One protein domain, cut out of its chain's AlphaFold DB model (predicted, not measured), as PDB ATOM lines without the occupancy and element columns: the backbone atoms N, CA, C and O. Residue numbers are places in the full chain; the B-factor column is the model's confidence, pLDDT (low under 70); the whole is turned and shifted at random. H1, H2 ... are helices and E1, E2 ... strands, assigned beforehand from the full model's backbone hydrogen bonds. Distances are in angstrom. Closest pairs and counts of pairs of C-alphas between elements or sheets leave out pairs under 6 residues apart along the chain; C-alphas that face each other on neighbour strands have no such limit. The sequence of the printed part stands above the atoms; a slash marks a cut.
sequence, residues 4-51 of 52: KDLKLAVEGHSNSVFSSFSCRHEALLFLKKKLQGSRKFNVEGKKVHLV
ATOM      1  N   LYS A   4      27.526 171.355 -30.916       95.81
ATOM      2  CA  LYS A   4      26.079 171.341 -31.166       95.81
ATOM      3  C   LYS A   4      25.235 171.610 -29.918       95.81
ATOM      4  O   LYS A   4      24.191 172.233 -30.040       95.81
ATOM      5  N   ASP A   5      25.689 171.147 -28.758       96.56
ATOM      6  CA  ASP A   5      24.951 171.282 -27.503       96.56
ATOM      7  C   ASP A   5      25.145 172.708 -26.967       96.56
ATOM      8  O   ASP A   5      24.195 173.337 -26.517       96.56
ATOM      9  N   LEU A   6      26.347 173.272 -27.144       95.81
ATOM     10  CA  LEU A   6      26.620 174.680 -26.849       95.81
ATOM     11  C   LEU A   6      25.768 175.626 -27.708       95.81
ATOM     12  O   LEU A   6      25.255 176.614 -27.198       95.81
ATOM     13  N   LYS A   7      25.587 175.315 -28.998       94.94
ATOM     14  CA  LYS A   7      24.705 176.084 -29.889       94.94
ATOM     15  C   LYS A   7      23.277 176.152 -29.343       94.94
ATOM     16  O   LYS A   7      22.722 177.241 -29.276       94.94
ATOM     17  N   LEU A   8      22.723 175.018 -28.907       94.38
ATOM     18  CA  LEU A   8      21.381 174.963 -28.313       94.38
ATOM     19  C   LEU A   8      21.300 175.746 -26.997       94.38
ATOM     20  O   LEU A   8      20.318 176.439 -26.763       94.38
ATOM     21  N   ALA A   9      22.337 175.675 -26.156       94.81
ATOM     22  CA  ALA A   9      22.385 176.443 -24.912       94.81
ATOM     23  C   ALA A   9      22.407 177.961 -25.167       94.81
ATOM     24  O   ALA A   9      21.718 178.713 -24.483       94.81
ATOM     25  N   VAL A  10      23.163 178.412 -26.173       94.00
ATOM     26  CA  VAL A  10      23.201 179.827 -26.570       94.00
ATOM     27  C   VAL A  10      21.862 180.273 -27.160       94.00
ATOM     28  O   VAL A  10      21.404 181.357 -26.814       94.00
ATOM     29  N   GLU A  11      21.203 179.444 -27.978       91.81
ATOM     30  CA  GLU A  11      19.841 179.728 -28.468       91.81
ATOM     31  C   GLU A  11      18.833 179.851 -27.334       91.81
ATOM     32  O   GLU A  11      18.073 180.811 -27.309       91.81
ATOM     33  N   GLY A  12      18.861 178.921 -26.376       92.06
ATOM     34  CA  GLY A  12      17.961 178.954 -25.226       92.06
ATOM     35  C   GLY A  12      18.161 180.181 -24.332       92.06
ATOM     36  O   GLY A  12      17.219 180.614 -23.679       92.06
ATOM     37  N   HIS A  13      19.366 180.758 -24.310       93.31
ATOM     38  CA  HIS A  13      19.645 181.996 -23.580       93.31
ATOM     39  C   HIS A  13      19.314 183.257 -24.391       93.31
ATOM     40  O   HIS A  13      18.860 184.251 -23.828       93.31
ATOM     41  N   SER A  14      19.555 183.241 -25.705       88.38
ATOM     42  CA  SER A  14      19.306 184.375 -26.589       88.38
ATOM     43  C   SER A  14      18.830 183.913 -27.964       88.38
ATOM     44  O   SER A  14      19.612 183.505 -28.830       88.38
ATOM     45  N   ASN A  15      17.518 184.043 -28.172       77.38
ATOM     46  CA  ASN A  15      16.820 183.581 -29.373       77.38
ATOM     47  C   ASN A  15      17.276 184.282 -30.669       77.38
ATOM     48  O   ASN A  15      17.027 183.770 -31.758       77.38
ATOM     49  N   SER A  16      17.944 185.438 -30.584       86.19
ATOM     50  CA  SER A  16      18.363 186.226 -31.754       86.19
ATOM     51  C   SER A  16      19.785 185.935 -32.243       86.19
ATOM     52  O   SER A  16      20.139 186.325 -33.353       86.19
ATOM     53  N   VAL A  17      20.621 185.237 -31.462       88.94
ATOM     54  CA  VAL A  17      22.052 185.067 -31.802       88.94
ATOM     55  C   VAL A  17      22.251 184.293 -33.104       88.94
ATOM     56  O   VAL A  17      23.209 184.555 -33.830       88.94
ATOM     57  N   PHE A  18      21.353 183.354 -33.406       92.31
ATOM     58  CA  PHE A  18      21.433 182.545 -34.619       92.31
ATOM     59  C   PHE A  18      20.257 182.733 -35.583       92.31
ATOM     60  O   PHE A  18      20.207 182.045 -36.599       92.31
ATOM     61  N   SER A  19      19.338 183.664 -35.306       89.56
ATOM     62  CA  SER A  19      18.133 183.866 -36.124       89.56
ATOM     63  C   SER A  19      18.432 184.384 -37.535       89.56
ATOM     64  O   SER A  19      17.583 184.284 -38.411       89.56
ATOM     65  N   SER A  20      19.628 184.936 -37.762       91.94
ATOM     66  CA  SER A  20      20.094 185.409 -39.068       91.94
ATOM     67  C   SER A  20      20.743 184.325 -39.935       91.94
ATOM     68  O   SER A  20      21.054 184.595 -41.094       91.94
ATOM     69  N   PHE A  21      20.966 183.113 -39.413       93.56
ATOM     70  CA  PHE A  21      21.535 182.020 -40.204       93.56
ATOM     71  C   PHE A  21      20.446 181.256 -40.945       93.56
ATOM     72  O   PHE A  21      19.452 180.833 -40.358       93.56
ATOM     73  N   SER A  22      20.686 181.013 -42.231       88.94
ATOM     74  CA  SER A  22      19.758 180.281 -43.096       88.94
ATOM     75  C   SER A  22      19.722 178.786 -42.773       88.94
ATOM     76  O   SER A  22      18.725 178.105 -43.015       88.94
ATOM     77  N   CYS A  23      20.811 178.255 -42.207       91.12
ATOM     78  CA  CYS A  23      20.918 176.845 -41.878       91.12
ATOM     79  C   CYS A  23      21.749 176.570 -40.620       91.12
ATOM     80  O   CYS A  23      22.611 177.338 -40.181       91.12
ATOM     81  N   ARG A  24      21.531 175.375 -40.057       91.88
ATOM     82  CA  ARG A  24      22.241 174.888 -38.865       91.88
ATOM     83  C   ARG A  24      23.760 174.856 -39.047       91.88
ATOM     84  O   ARG A  24      24.488 175.040 -38.072       91.88
ATOM     85  N   HIS A  25      24.238 174.560 -40.255       93.94
ATOM     86  CA  HIS A  25      25.668 174.437 -40.525       93.94
ATOM     87  C   HIS A  25      26.385 175.785 -40.393       93.94
ATOM     88  O   HIS A  25      27.398 175.868 -39.699       93.94
ATOM     89  N   GLU A  26      25.815 176.843 -40.970       95.00
ATOM     90  CA  GLU A  26      26.337 178.210 -40.865       95.00
ATOM     91  C   GLU A  26      26.406 178.681 -39.411       95.00
ATOM     92  O   GLU A  26      27.461 179.137 -38.966       95.00
ATOM     93  N   ALA A  27      25.337 178.467 -38.635       94.88
ATOM     94  CA  ALA A  27      25.306 178.807 -37.212       94.88
ATOM     95  C   ALA A  27      26.422 178.101 -36.414       94.88
ATOM     96  O   ALA A  27      27.079 178.705 -35.561       94.88
ATOM     97  N   LEU A  28      26.684 176.821 -36.711       95.44
ATOM     98  CA  LEU A  28      27.760 176.059 -36.070       95.44
ATOM     99  C   LEU A  28      29.152 176.541 -36.488       95.44
ATOM    100  O   LEU A  28      30.041 176.612 -35.638       95.44
ATOM    101  N   LEU A  29      29.357 176.867 -37.765       95.19
ATOM    102  CA  LEU A  29      30.624 177.421 -38.246       95.19
ATOM    103  C   LEU A  29      30.905 178.787 -37.626       95.19
ATOM    104  O   LEU A  29      32.032 179.043 -37.199       95.19
ATOM    105  N   PHE A  30      29.888 179.641 -37.532       95.12
ATOM    106  CA  PHE A  30      29.991 180.930 -36.863       95.12
ATOM    107  C   PHE A  30      30.375 180.762 -35.391       95.12
ATOM    108  O   PHE A  30      31.364 181.349 -34.946       95.12
ATOM    109  N   LEU A  31      29.656 179.909 -34.654       95.44
ATOM    110  CA  LEU A  31      29.955 179.643 -33.248       95.44
ATOM    111  C   LEU A  31      31.379 179.100 -33.075       95.44
ATOM    112  O   LEU A  31      32.116 179.567 -32.210       95.44
ATOM    113  N   LYS A  32      31.797 178.162 -33.932       95.88
ATOM    114  CA  LYS A  32      33.164 177.627 -33.928       95.88
ATOM    115  C   LYS A  32      34.200 178.735 -34.105       95.88
ATOM    116  O   LYS A  32      35.108 178.832 -33.284       95.88
ATOM    117  N   LYS A  33      34.044 179.587 -35.125       95.75
ATOM    118  CA  LYS A  33      34.951 180.719 -35.380       95.75
ATOM    119  C   LYS A  33      34.992 181.689 -34.196       95.75
ATOM    120  O   LYS A  33      36.072 182.103 -33.790       95.75
ATOM    121  N   LYS A  34      33.835 182.005 -33.603       95.25
ATOM    122  CA  LYS A  34      33.730 182.879 -32.422       95.25
ATOM    123  C   LYS A  34      34.522 182.323 -31.234       95.25
ATOM    124  O   LYS A  34      35.233 183.075 -30.574       95.25
ATOM    125  N   LEU A  35      34.416 181.018 -30.980       96.12
ATOM    126  CA  LEU A  35      35.141 180.346 -29.899       96.12
ATOM    127  C   LEU A  35      36.643 180.272 -30.168       96.12
ATOM    128  O   LEU A  35      37.421 180.543 -29.266       96.12
ATOM    129  N   GLN A  36      37.046 179.966 -31.403       94.81
ATOM    130  CA  GLN A  36      38.460 179.928 -31.797       94.81
ATOM    131  C   GLN A  36      39.140 181.302 -31.703       94.81
ATOM    132  O   GLN A  36      40.340 181.371 -31.468       94.81
ATOM    133  N   GLY A  37      38.385 182.395 -31.853       95.81
ATOM    134  CA  GLY A  37      38.885 183.752 -31.623       95.81
ATOM    135  C   GLY A  37      39.002 184.147 -30.144       95.81
ATOM    136  O   GLY A  37      39.482 185.236 -29.842       95.81
ATOM    137  N   SER A  38      38.551 183.304 -29.212       95.50
ATOM    138  CA  SER A  38      38.577 183.590 -27.779       95.50
ATOM    139  C   SER A  38      39.708 182.845 -27.082       95.50
ATOM    140  O   SER A  38      39.833 181.635 -27.205       95.50
ATOM    141  N   ARG A  39      40.469 183.546 -26.233       95.50
ATOM    142  CA  ARG A  39      41.516 182.929 -25.394       95.50
ATOM    143  C   ARG A  39      40.970 182.065 -24.253       95.50
ATOM    144  O   ARG A  39      41.740 181.385 -23.593       95.50
ATOM    145  N   LYS A  40      39.658 182.113 -23.998       96.00
ATOM    146  CA  LYS A  40      39.008 181.363 -22.910       96.00
ATOM    147  C   LYS A  40      38.530 179.979 -23.332       96.00
ATOM    148  O   LYS A  40      38.133 179.199 -22.472       96.00
ATOM    149  N   PHE A  41      38.510 179.687 -24.630       96.56
ATOM    150  CA  PHE A  41      37.968 178.437 -25.148       96.56
ATOM    151  C   PHE A  41      38.962 177.749 -26.074       96.56
ATOM    152  O   PHE A  41      39.591 178.390 -26.907       96.56
ATOM    153  N   ASN A  42      39.044 176.427 -25.964       95.56
ATOM    154  CA  ASN A  42      39.720 175.577 -26.933       95.56
ATOM    155  C   ASN A  42      38.681 174.742 -27.699       95.56
ATOM    156  O   ASN A  42      37.703 174.258 -27.114       95.56
ATOM    157  N   VAL A  43      38.878 174.578 -29.011       95.50
ATOM    158  CA  VAL A  43      37.979 173.812 -29.887       95.50
ATOM    159  C   VAL A  43      38.743 172.690 -30.580       95.50
ATOM    160  O   VAL A  43      39.465 172.919 -31.548       95.50
ATOM    161  N   GLU A  44      38.490 171.457 -30.147       93.38
ATOM    162  CA  GLU A  44      39.094 170.242 -30.697       93.38
ATOM    163  C   GLU A  44      38.043 169.429 -31.454       93.38
ATOM    164  O   GLU A  44      37.117 168.837 -30.883       93.38
ATOM    165  N   GLY A  45      38.141 169.428 -32.784       91.38
ATOM    166  CA  GLY A  45      37.163 168.775 -33.653       91.38
ATOM    167  C   GLY A  45      35.743 169.322 -33.448       91.38
ATOM    168  O   GLY A  45      35.410 170.407 -33.930       91.38
ATOM    169  N   LYS A  46      34.890 168.541 -32.763       92.50
ATOM    170  CA  LYS A  46      33.489 168.879 -32.423       92.50
ATOM    171  C   LYS A  46      33.280 169.173 -30.929       92.50
ATOM    172  O   LYS A  46      32.129 169.304 -30.500       92.50
ATOM    173  N   LYS A  47      34.347 169.229 -30.131       96.31
ATOM    174  CA  LYS A  47      34.299 169.499 -28.690       96.31
ATOM    175  C   LYS A  47      34.825 170.898 -28.377       96.31
ATOM    176  O   LYS A  47      35.690 171.418 -29.069       96.31
ATOM    177  N   VAL A  48      34.258 171.487 -27.331       96.50
ATOM    178  CA  VAL A  48      34.614 172.794 -26.776       96.50
ATOM    179  C   VAL A  48      34.989 172.605 -25.311       96.50
ATOM    180  O   VAL A  48      34.268 171.917 -24.571       96.50
ATOM    181  N   HIS A  49      36.090 173.235 -24.921       95.44
ATOM    182  CA  HIS A  49      36.667 173.216 -23.582       95.44
ATOM    183  C   HIS A  49      36.955 174.647 -23.130       95.44
ATOM    184  O   HIS A  49      37.211 175.511 -23.967       95.44
ATOM    185  N   LEU A  50      36.903 174.894 -21.821       95.75
ATOM    186  CA  LEU A  50      37.484 176.105 -21.254       95.75
ATOM    187  C   LEU A  50      39.000 175.932 -21.194       95.75
ATOM    188  O   LEU A  50      39.485 174.835 -20.918       95.75
ATOM    189  N   VAL A  51      39.719 177.007 -21.485       91.81
ATOM    190  CA  VAL A  51      41.153 177.102 -21.215       91.81
ATOM    191  C   VAL A  51      41.286 177.457 -19.735       91.81
ATOM    192  O   VAL A  51      40.618 178.395 -19.290       91.81
TER     193      VAL A  51
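What this domain is: This is residues 4 to 51 of the 52 residues of an uncharacterized protein of Arundo donax (UniProt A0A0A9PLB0). A small two-stranded hairpin, E1 and E2, packs on the last turns of helix H2, and H1 packs on H2 at about a right angle. The 48 printed residues, with named elements in the order H1, H2, E1, E2, are of mixed class, helices and strands. The whole is compact, with a radius of gyration of the C-alphas of 10.6 A and spans of 28 by 19 by 17 A.

Where its parts are: The antiparallel sheet is E1, residues 41 to 44, 10.0 A long, and E2, residues 47 to 50, 10.4 A, ending at C-alpha 50 (37.484, 176.105, -21.254). H2, residues 24 to 36, is 18.4 A long. H1, residues 4 to 13, is 14.6 A long and begins at C-alpha 4 (26.079, 171.341, -31.166).

How they stand to each other: In the hairpin, N 42 and O 49 are 2.9 A apart, within hydrogen-bond range. The closest C-alphas of H2 and E1, Leu 35 and Phe 41, are 5.8 A apart. H2 touches H1 with residues 27 to 31 alone, about perpendicular at 90 degrees; the closest C-alphas, Lys 7 and Leu 28, are 6.9 A apart. H1 and E1 are apart. In H1 and H2 every O i to N i+4 pair is within hydrogen-bond range.

The domain as a whole: The farthest C-alphas, Ser 22 and Val 51, are 30.8 A apart. The printed part has no cut and no long link; no printed residue is under 70 in pLDDT.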